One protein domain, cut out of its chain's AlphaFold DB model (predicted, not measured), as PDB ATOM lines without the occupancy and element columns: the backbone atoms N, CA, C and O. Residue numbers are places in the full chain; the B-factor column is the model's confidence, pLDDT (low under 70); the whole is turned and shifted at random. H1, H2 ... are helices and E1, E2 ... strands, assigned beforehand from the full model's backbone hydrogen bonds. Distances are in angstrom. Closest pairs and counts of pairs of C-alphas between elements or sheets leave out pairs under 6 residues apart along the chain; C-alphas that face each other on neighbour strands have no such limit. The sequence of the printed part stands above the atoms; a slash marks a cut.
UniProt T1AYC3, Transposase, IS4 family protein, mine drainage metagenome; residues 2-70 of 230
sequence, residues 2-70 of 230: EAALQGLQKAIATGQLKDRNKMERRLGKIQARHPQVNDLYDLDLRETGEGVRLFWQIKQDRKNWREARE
ATOM      1  N   GLU A   2      23.538   4.697   8.492       87.12
ATOM      2  CA  GLU A   2      22.154   5.007   8.066       87.12
ATOM      3  C   GLU A   2      22.049   5.739   6.724       87.12
ATOM      4  O   GLU A   2      21.353   5.268   5.831       87.12
ATOM      5  N   ALA A   3      22.817   6.815   6.516       88.69
ATOM      6  CA  ALA A   3      22.833   7.531   5.236       88.69
ATOM      7  C   ALA A   3      23.230   6.630   4.045       88.69
ATOM      8  O   ALA A   3      22.700   6.765   2.942       88.69
ATOM      9  N   ALA A   4      24.136   5.667   4.265       86.62
ATOM     10  CA  ALA A   4      24.557   4.715   3.238       86.62
ATOM     11  C   ALA A   4      23.481   3.650   2.961       86.62
ATOM     12  O   ALA A   4      23.266   3.294   1.802       86.62
ATOM     13  N   LEU A   5      22.778   3.179   3.999       89.12
ATOM     14  CA  LEU A   5      21.640   2.262   3.868       89.12
ATOM     15  C   LEU A   5      20.459   2.932   3.153       89.12
ATOM     16  O   LEU A   5      19.909   2.348   2.225       89.12
ATOM     17  N   GLN A   6      20.135   4.183   3.495       90.25
ATOM     18  CA  GLN A   6      19.118   4.985   2.804       90.25
ATOM     19  C   GLN A   6      19.472   5.207   1.329       90.25
ATOM     20  O   GLN A   6      18.613   5.087   0.454       90.25
ATOM     21  N   GLY A   7      20.742   5.499   1.027       87.62
ATOM     22  CA  GLY A   7      21.222   5.615  -0.350       87.62
ATOM     23  C   GLY A   7      21.070   4.310  -1.138       87.62
ATOM     24  O   GLY A   7      20.598   4.325  -2.275       87.62
ATOM     25  N   LEU A   8      21.406   3.169  -0.523       86.19
ATOM     26  CA  LEU A   8      21.234   1.849  -1.135       86.19
ATOM     27  C   LEU A   8      19.750   1.512  -1.346       86.19
ATOM     28  O   LEU A   8      19.381   1.062  -2.428       86.19
ATOM     29  N   GLN A   9      18.896   1.796  -0.362       87.62
ATOM     30  CA  GLN A   9      17.448   1.608  -0.450       87.62
ATOM     31  C   GLN A   9      16.844   2.422  -1.602       87.62
ATOM     32  O   GLN A   9      16.071   1.879  -2.387       87.62
ATOM     33  N   LYS A  10      17.245   3.692  -1.763       86.81
ATOM     34  CA  LYS A  10      16.820   4.540  -2.890       86.81
ATOM     35  C   LYS A  10      17.285   3.990  -4.239       86.81
ATOM     36  O   LYS A  10      16.490   3.952  -5.168       86.81
ATOM     37  N   ALA A  11      18.534   3.538  -4.353       84.50
ATOM     38  CA  ALA A  11      19.078   2.988  -5.603       84.50
ATOM     39  C   ALA A  11      18.410   1.667  -6.031       84.50
ATOM     40  O   ALA A  11      18.277   1.393  -7.225       84.50
ATOM     41  N   ILE A  12      17.994   0.855  -5.057       85.19
ATOM     42  CA  ILE A  12      17.202  -0.356  -5.286       85.19
ATOM     43  C   ILE A  12      15.773   0.033  -5.694       85.19
ATOM     44  O   ILE A  12      15.250  -0.482  -6.677       85.19
ATOM     45  N   ALA A  13      15.170   1.005  -5.003       82.12
ATOM     46  CA  ALA A  13      13.810   1.464  -5.270       82.12
ATOM     47  C   ALA A  13      13.620   2.127  -6.644       82.12
ATOM     48  O   ALA A  13      12.556   1.987  -7.235       82.12
ATOM     49  N   THR A  14      14.629   2.837  -7.152       81.00
ATOM     50  CA  THR A  14      14.603   3.476  -8.480       81.00
ATOM     51  C   THR A  14      14.992   2.529  -9.618       81.00
ATOM     52  O   THR A  14      15.029   2.944 -10.774       81.00
ATOM     53  N   GLY A  15      15.309   1.263  -9.322       76.31
ATOM     54  CA  GLY A  15      15.657   0.256 -10.327       76.31
ATOM     55  C   GLY A  15      17.034   0.441 -10.979       76.31
ATOM     56  O   GLY A  15      17.331  -0.233 -11.968       76.31
ATOM     57  N   GLN A  16      17.896   1.316 -10.437       73.62
ATOM     58  CA  GLN A  16      19.282   1.477 -10.903       73.62
ATOM     59  C   GLN A  16      20.152   0.254 -10.590       73.62
ATOM     60  O   GLN A  16      21.160   0.006 -11.254       73.62
ATOM     61  N   LEU A  17      19.765  -0.523  -9.579       73.62
ATOM     62  CA  LEU A  17      20.378  -1.799  -9.241       73.62
ATOM     63  C   LEU A  17      19.314  -2.890  -9.366       73.62
ATOM     64  O   LEU A  17      18.363  -2.894  -8.597       73.62
ATOM     65  N   LYS A  18      19.464  -3.790 -10.343       74.00
ATOM     66  CA  LYS A  18      18.505  -4.885 -10.611       74.00
ATOM     67  C   LYS A  18      19.014  -6.263 -10.183       74.00
ATOM     68  O   LYS A  18      18.227  -7.162  -9.932       74.00
ATOM     69  N   ASP A  19      20.333  -6.421 -10.098       83.25
ATOM     70  CA  ASP A  19      20.989  -7.688  -9.766       83.25
ATOM     71  C   ASP A  19      21.138  -7.844  -8.244       83.25
ATOM     72  O   ASP A  19      21.829  -7.047  -7.596       83.25
ATOM     73  N   ARG A  20      20.515  -8.892  -7.696       81.50
ATOM     74  CA  ARG A  20      20.534  -9.237  -6.268       81.50
ATOM     75  C   ARG A  20      21.954  -9.429  -5.735       81.50
ATOM     76  O   ARG A  20      22.287  -8.888  -4.682       81.50
ATOM     77  N   ASN A  21      22.836 -10.068  -6.502       85.50
ATOM     78  CA  ASN A  21      24.219 -10.302  -6.079       85.50
ATOM     79  C   ASN A  21      24.989  -8.983  -5.909       85.50
ATOM     80  O   ASN A  21      25.834  -8.832  -5.021       85.50
ATOM     81  N   LYS A  22      24.690  -7.983  -6.749       85.94
ATOM     82  CA  LYS A  22      25.278  -6.640  -6.628       85.94
ATOM     83  C   LYS A  22      24.705  -5.872  -5.436       85.94
ATOM     84  O   LYS A  22      25.449  -5.100  -4.826       85.94
ATOM     85  N   MET A  23      23.431  -6.080  -5.093       85.62
ATOM     86  CA  MET A  23      22.820  -5.516  -3.882       85.62
ATOM     87  C   MET A  23      23.487  -6.075  -2.624       85.62
ATOM     88  O   MET A  23      23.955  -5.295  -1.796       85.62
ATOM     89  N   GLU A  24      23.621  -7.400  -2.527       87.12
ATOM     90  CA  GLU A  24      24.247  -8.084  -1.389       87.12
ATOM     91  C   GLU A  24      25.719  -7.676  -1.219       87.12
ATOM     92  O   GLU A  24      26.143  -7.325  -0.120       87.12
ATOM     93  N   ARG A  25      26.494  -7.584  -2.312       89.12
ATOM     94  CA  ARG A  25      27.882  -7.084  -2.257       89.12
ATOM     95  C   ARG A  25      27.980  -5.643  -1.756       89.12
ATOM     96  O   ARG A  25      28.898  -5.316  -1.002       89.12
ATOM     97  N   ARG A  26      27.069  -4.756  -2.176       86.25
ATOM     98  CA  ARG A  26      27.048  -3.364  -1.689       86.25
ATOM     99  C   ARG A  26      26.649  -3.295  -0.220       86.25
ATOM    100  O   ARG A  26      27.286  -2.546   0.518       86.25
ATOM    101  N   LEU A  27      25.661  -4.082   0.198       88.81
ATOM    102  CA  LEU A  27      25.257  -4.189   1.595       88.81
ATOM    103  C   LEU A  27      26.426  -4.684   2.461       88.81
ATOM    104  O   LEU A  27      26.800  -4.006   3.416       88.81
ATOM    105  N   GLY A  28      27.103  -5.759   2.048       89.56
ATOM    106  CA  GLY A  28      28.289  -6.282   2.732       89.56
ATOM    107  C   GLY A  28      29.437  -5.270   2.817       89.56
ATOM    108  O   GLY A  28      30.078  -5.143   3.857       89.56
ATOM    109  N   LYS A  29      29.661  -4.460   1.772       91.56
ATOM    110  CA  LYS A  29      30.653  -3.370   1.810       91.56
ATOM    111  C   LYS A  29      30.290  -2.287   2.832       91.56
ATOM    112  O   LYS A  29      31.183  -1.744   3.482       91.56
ATOM    113  N   ILE A  30      29.004  -1.960   2.976       89.81
ATOM    114  CA  ILE A  30      28.528  -1.008   3.991       89.81
ATOM    115  C   ILE A  30      28.763  -1.580   5.394       89.81
ATOM    116  O   ILE A  30      29.297  -0.871   6.245       89.81
ATOM    117  N   GLN A  31      28.447  -2.858   5.611       88.62
ATOM    118  CA  GLN A  31      28.685  -3.544   6.884       88.62
ATOM    119  C   GLN A  31      30.179  -3.589   7.241       88.62
ATOM    120  O   GLN A  31      30.561  -3.210   8.345       88.62
ATOM    121  N   ALA A  32      31.039  -3.954   6.285       88.44
ATOM    122  CA  ALA A  32      32.490  -4.017   6.475       88.44
ATOM    123  C   ALA A  32      33.123  -2.647   6.774       88.44
ATOM    124  O   ALA A  32      34.137  -2.569   7.462       88.44
ATOM    125  N   ARG A  33      32.528  -1.553   6.280       90.69
ATOM    126  CA  ARG A  33      32.982  -0.184   6.571       90.69
ATOM    127  C   ARG A  33      32.551   0.304   7.958       90.69
ATOM    128  O   ARG A  33      33.146   1.245   8.478       90.69
ATOM    129  N   HIS A  34      31.532  -0.316   8.551       88.19
ATOM    130  CA  HIS A  34      30.950   0.084   9.832       88.19
ATOM    131  C   HIS A  34      30.821  -1.092  10.825       88.19
ATOM    132  O   HIS A  34      29.745  -1.292  11.392       88.19
ATOM    133  N   PRO A  35      31.900  -1.854  11.105       86.31
ATOM    134  CA  PRO A  35      31.822  -3.053  11.944       86.31
ATOM    135  C   PRO A  35      31.396  -2.742  13.387       86.31
ATOM    136  O   PRO A  35      30.748  -3.560  14.025       86.31
ATOM    137  N   GLN A  36      31.709  -1.539  13.881       83.56
ATOM    138  CA  GLN A  36      31.427  -1.094  15.250       83.56
ATOM    139  C   GLN A  36      29.942  -0.865  15.556       83.56
ATOM    140  O   GLN A  36      29.589  -0.752  16.726       83.56
ATOM    141  N   VAL A  37      29.088  -0.722  14.540       85.75
ATOM    142  CA  VAL A  37      27.651  -0.428  14.711       85.75
ATOM    143  C   VAL A  37      26.757  -1.407  13.951       85.75
ATOM    144  O   VAL A  37      25.540  -1.288  14.004       85.75
ATOM    145  N   ASN A  38      27.339  -2.369  13.230       85.38
ATOM    146  CA  ASN A  38      26.594  -3.316  12.401       85.38
ATOM    147  C   ASN A  38      25.654  -4.212  13.231       85.38
ATOM    148  O   ASN A  38      24.575  -4.569  12.776       85.38
ATOM    149  N   ASP A  39      26.039  -4.526  14.468       86.06
ATOM    150  CA  ASP A  39      25.255  -5.299  15.438       86.06
ATOM    151  C   ASP A  39      23.956  -4.605  15.893       86.06
ATOM    152  O   ASP A  39      23.043  -5.276  16.383       86.06
ATOM    153  N   LEU A  40      23.858  -3.281  15.723       86.94
ATOM    154  CA  LEU A  40      22.683  -2.482  16.086       86.94
ATOM    155  C   LEU A  40      21.557  -2.549  15.053       86.94
ATOM    156  O   LEU A  40      20.423  -2.197  15.375       86.94
ATOM    157  N   TYR A  41      21.848  -2.984  13.829       89.25
ATOM    158  CA  TYR A  41      20.879  -2.985  12.739       89.25
ATOM    159  C   TYR A  41      20.442  -4.407  12.395       89.25
ATOM    160  O   TYR A  41      21.210  -5.368  12.461       89.25
ATOM    161  N   ASP A  42      19.176  -4.529  12.030       88.38
ATOM    162  CA  ASP A  42      18.635  -5.681  11.329       88.38
ATOM    163  C   ASP A  42      18.516  -5.312   9.853       88.38
ATOM    164  O   ASP A  42      17.998  -4.238   9.535       88.38
ATOM    165  N   LEU A  43      19.062  -6.140   8.968       90.06
ATOM    166  CA  LEU A  43      19.223  -5.837   7.547       90.06
ATOM    167  C   LEU A  43      18.721  -7.023   6.731       90.06
ATOM    168  O   LEU A  43      19.348  -8.077   6.743       90.06
ATOM    169  N   ASP A  44      17.644  -6.818   5.979       86.44
ATOM    170  CA  ASP A  44      17.004  -7.850   5.169       86.44
ATOM    171  C   ASP A  44      16.792  -7.365   3.732       86.44
ATOM    172  O   ASP A  44      16.234  -6.294   3.487       86.44
ATOM    173  N   LEU A  45      17.168  -8.191   2.757       85.62
ATOM    174  CA  LEU A  45      16.746  -8.037   1.364       85.62
ATOM    175  C   LEU A  45      15.575  -8.987   1.115       85.62
ATOM    176  O   LEU A  45      15.752 -10.202   1.139       85.62
ATOM    177  N   ARG A  46      14.379  -8.437   0.886       85.19
ATOM    178  CA  ARG A  46      13.162  -9.228   0.643       85.19
ATOM    179  C   ARG A  46      12.687  -9.046  -0.790       85.19
ATOM    180  O   ARG A  46      12.709  -7.936  -1.322       85.19
ATOM    181  N   GLU A  47      12.243 -10.134  -1.405       81.19
ATOM    182  CA  GLU A  47      11.553 -10.105  -2.695       81.19
ATOM    183  C   GLU A  47      10.091  -9.709  -2.472       81.19
ATOM    184  O   GLU A  47       9.371 -10.329  -1.693       81.19
ATOM    185  N   THR A  48       9.664  -8.634  -3.126       77.06
ATOM    186  CA  THR A  48       8.273  -8.164  -3.157       77.06
ATOM    187  C   THR A  48       7.747  -8.249  -4.589       77.06
ATOM    188  O   THR A  48       8.539  -8.350  -5.524       77.06
ATOM    189  N   GLY A  49       6.426  -8.182  -4.791       68.12
ATOM    190  CA  GLY A  49       5.813  -8.255  -6.130       68.12
ATOM    191  C   GLY A  49       6.314  -7.202  -7.136       68.12
ATOM    192  O   GLY A  49       6.152  -7.379  -8.336       68.12
ATOM    193  N   GLU A  50       6.976  -6.142  -6.658       67.94
ATOM    194  CA  GLU A  50       7.589  -5.068  -7.454       67.94
ATOM    195  C   GLU A  50       9.123  -5.197  -7.607       67.94
ATOM    196  O   GLU A  50       9.774  -4.302  -8.146       67.94
ATOM    197  N   GLY A  51       9.727  -6.283  -7.109       77.19
ATOM    198  CA  GLY A  51      11.171  -6.532  -7.114       77.19
ATOM    199  C   GLY A  51      11.788  -6.675  -5.718       77.19
ATOM    200  O   GLY A  51      11.098  -6.728  -4.699       77.19
ATOM    201  N   VAL A  52      13.120  -6.758  -5.659       82.06
ATOM    202  CA  VAL A  52      13.874  -6.850  -4.396       82.06
ATOM    203  C   VAL A  52      13.880  -5.487  -3.700       82.06
ATOM    204  O   VAL A  52      14.197  -4.477  -4.325       82.06
ATOM    205  N   ARG A  53      13.572  -5.444  -2.401       84.00
ATOM    206  CA  ARG A  53      13.613  -4.236  -1.563       84.00
ATOM    207  C   ARG A  53      14.510  -4.471  -0.346       84.00
ATOM    208  O   ARG A  53      14.525  -5.558   0.229       84.00
ATOM    209  N   LEU A  54      15.251  -3.435   0.049       86.56
ATOM    210  CA  LEU A  54      16.043  -3.429   1.281       86.56
ATOM    211  C   LEU A  54      15.182  -2.927   2.443       86.56
ATOM    212  O   LEU A  54      14.719  -1.784   2.418       86.56
ATOM    213  N   PHE A  55      15.036  -3.763   3.464       85.62
ATOM    214  CA  PHE A  55      14.445  -3.431   4.749       85.62
ATOM    215  C   PHE A  55      15.553  -3.348   5.788       85.62
ATOM    216  O   PHE A  55      16.414  -4.222   5.876       85.62
ATOM    217  N   TRP A  56      15.546  -2.274   6.564       90.00
ATOM    218  CA  TRP A  56      16.472  -2.116   7.669       90.00
ATOM    219  C   TRP A  56      15.757  -1.475   8.848       90.00
ATOM    220  O   TRP A  56      14.921  -0.588   8.672       90.00
ATOM    221  N   GLN A  57      16.078  -1.942  10.047       88.75
ATOM    222  CA  GLN A  57      15.537  -1.418  11.295       88.75
ATOM    223  C   GLN A  57      16.625  -1.405  12.361       88.75
ATOM    224  O   GLN A  57      17.532  -2.239  12.354       88.75
ATOM    225  N   ILE A  58      16.545  -0.447  13.278       89.00
ATOM    226  CA  ILE A  58      17.427  -0.420  14.441       89.00
ATOM    227  C   ILE A  58      16.847  -1.324  15.533       89.00
ATOM    228  O   ILE A  58      15.661  -1.248  15.856       89.00
ATOM    229  N   LYS A  59      17.680  -2.193  16.106       90.06
ATOM    230  CA  LYS A  59      17.307  -3.061  17.228       90.06
ATOM    231  C   LYS A  59      17.233  -2.209  18.492       90.06
ATOM    232  O   LYS A  59      18.263  -1.954  19.117       90.06
ATOM    233  N   GLN A  60      16.032  -1.763  18.863       86.75
ATOM    234  CA  GLN A  60      15.858  -0.832  19.985       86.75
ATOM    235  C   GLN A  60      16.403  -1.380  21.307       86.75
ATOM    236  O   GLN A  60      17.068  -0.646  22.025       86.75
ATOM    237  N   ASP A  61      16.266  -2.680  21.574       85.31
ATOM    238  CA  ASP A  61      16.842  -3.293  22.780       85.31
ATOM    239  C   ASP A  61      18.369  -3.160  22.832       85.31
ATOM    240  O   ASP A  61      18.949  -2.878  23.877       85.31
ATOM    241  N   ARG A  62      19.042  -3.319  21.684       82.62
ATOM    242  CA  ARG A  62      20.500  -3.161  21.573       82.62
ATOM    243  C   ARG A  62      20.922  -1.702  21.674       82.62
ATOM    244  O   ARG A  62      21.970  -1.428  22.255       82.62
ATOM    245  N   LYS A  63      20.118  -0.792  21.125       83.06
ATOM    246  CA  LYS A  63      20.323   0.652  21.241       83.06
ATOM    247  C   LYS A  63      20.210   1.094  22.701       83.06
ATOM    248  O   LYS A  63      21.171   1.634  23.231       83.06
ATOM    249  N   ASN A  64      19.108   0.752  23.366       83.94
ATOM    250  CA  ASN A  64      18.864   1.070  24.773       83.94
ATOM    251  C   ASN A  64      19.938   0.456  25.677       83.94
ATOM    252  O   ASN A  64      20.435   1.110  26.589       83.94
ATOM    253  N   TRP A  65      20.341  -0.790  25.410       82.12
ATOM    254  CA  TRP A  65      21.427  -1.428  26.149       82.12
ATOM    255  C   TRP A  65      22.768  -0.717  25.947       82.12
ATOM    256  O   TRP A  65      23.522  -0.586  26.907       82.12
ATOM    257  N   ARG A  66      23.081  -0.247  24.729       80.38
ATOM    258  CA  ARG A  66      24.278   0.572  24.500       80.38
ATOM    259  C   ARG A  66      24.189   1.899  25.229       80.38
ATOM    260  O   ARG A  66      25.111   2.195  25.968       80.38
ATOM    261  N   GLU A  67      23.096   2.639  25.088       81.25
ATOM    262  CA  GLU A  67      22.904   3.932  25.760       81.25
ATOM    263  C   GLU A  67      23.004   3.795  27.287       81.25
ATOM    264  O   GLU A  67      23.660   4.600  27.937       81.25
ATOM    265  N   ALA A  68      22.451   2.726  27.867       80.00
ATOM    266  CA  ALA A  68      22.574   2.441  29.297       80.00
ATOM    267  C   ALA A  68      24.003   2.062  29.734       80.00
ATOM    268  O   ALA A  68      24.340   2.158  30.914       80.00
ATOM    269  N   ARG A  69      24.837   1.586  28.803       76.44
ATOM    270  CA  ARG A  69      26.212   1.130  29.060       76.44
ATOM    271  C   ARG A  69      27.266   2.162  28.674       76.44
ATOM    272  O   ARG A  69      28.403   2.075  29.138       76.44
ATOM    273  N   GLU A  70      26.905   3.111  27.823       74.88
ATOM    274  CA  GLU A  70      27.690   4.286  27.482       74.88
ATOM    275  C   GLU A  70      27.720   5.203  28.708       74.88
ATOM    276  O   GLU A  70      26.835   6.013  28.957       74.88
TER     277      GLU A  70
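This is residues 2 to 70 of the 230 residues of the protein "Transposase, IS4 family protein" of mine drainage metagenome (UniProt T1AYC3). A hairpin of two helices, H1 and H2, packs beside a long two-stranded hairpin, E1 and E2, with H1 close along E2; H3 continues past the end of E2, away from the helical hairpin, and makes part of the length. The printed part has 69 residues, with three named helices and two named strands in the order H1, H2, E1, E2, H3. The sheet, in the order E1, E2, is antiparallel, and the class is mixed, helices and strands. The whole is only just loose, close to compact, with a radius of gyration of the C-alphas of 13.4 A, and it is elongated, spanning 41 by 24 by 17 A.

Find C-alpha 2 at (22.154, 5.007, 8.066); from there H1 runs over residues 2 to 13, 16.1 A from first to last C-alpha. Six residues further on, H2 takes residues 20 to 33 and is 20.0 A long. Then look at C-alpha 41, at (20.879, -2.985, 12.739), where E1 begins; it takes residues 41 to 48 and is 20.9 A long. E2 follows with residues 51 to 58, 23.3 A long. H3 takes residues 60 to 69, 13.9 A long, and ends at C-alpha 69, at (26.212, 1.130, 29.060).

Start with H1 and H2, a helical hairpin: they touch, with the C-alphas of Ala 4 and Ile 30 the closest at 7.0 A, and run opposite ways at a shallow tilt of 7 degrees. Look next from H1 to E2, where the closest C-alphas, those of Gln 9 and Leu 54, are 5.5 A apart. H1 and E1 are apart. H2 has one pair of C-alphas within 8 A of E2, those of Arg 20 and Val 52, at 7.3 A. E1 and E2 form a hairpin of antiparallel neighbours, 159 degrees between their directions; N 42 and O 57 are within hydrogen-bond range at 2.8 A, as are N 48 and O 51 at 2.9 A. H3 is apart from H1, H2 and E1. In H1, H2 and H3 every O i to N i+4 pair is within hydrogen-bond range.

The C-alphas of Gly 49 and Glu 70 are the two farthest apart, at 42.0 A. The printed part runs from residue 2 to 70 with no cut. The links from E1 to E2 and from E2 to H3 are tight, those from H1 to H2 and from H2 to E1 are short, and none is long. The mean pLDDT of the printed part is 84.4; look for low confidence at residues 49 to 50, which are under 70.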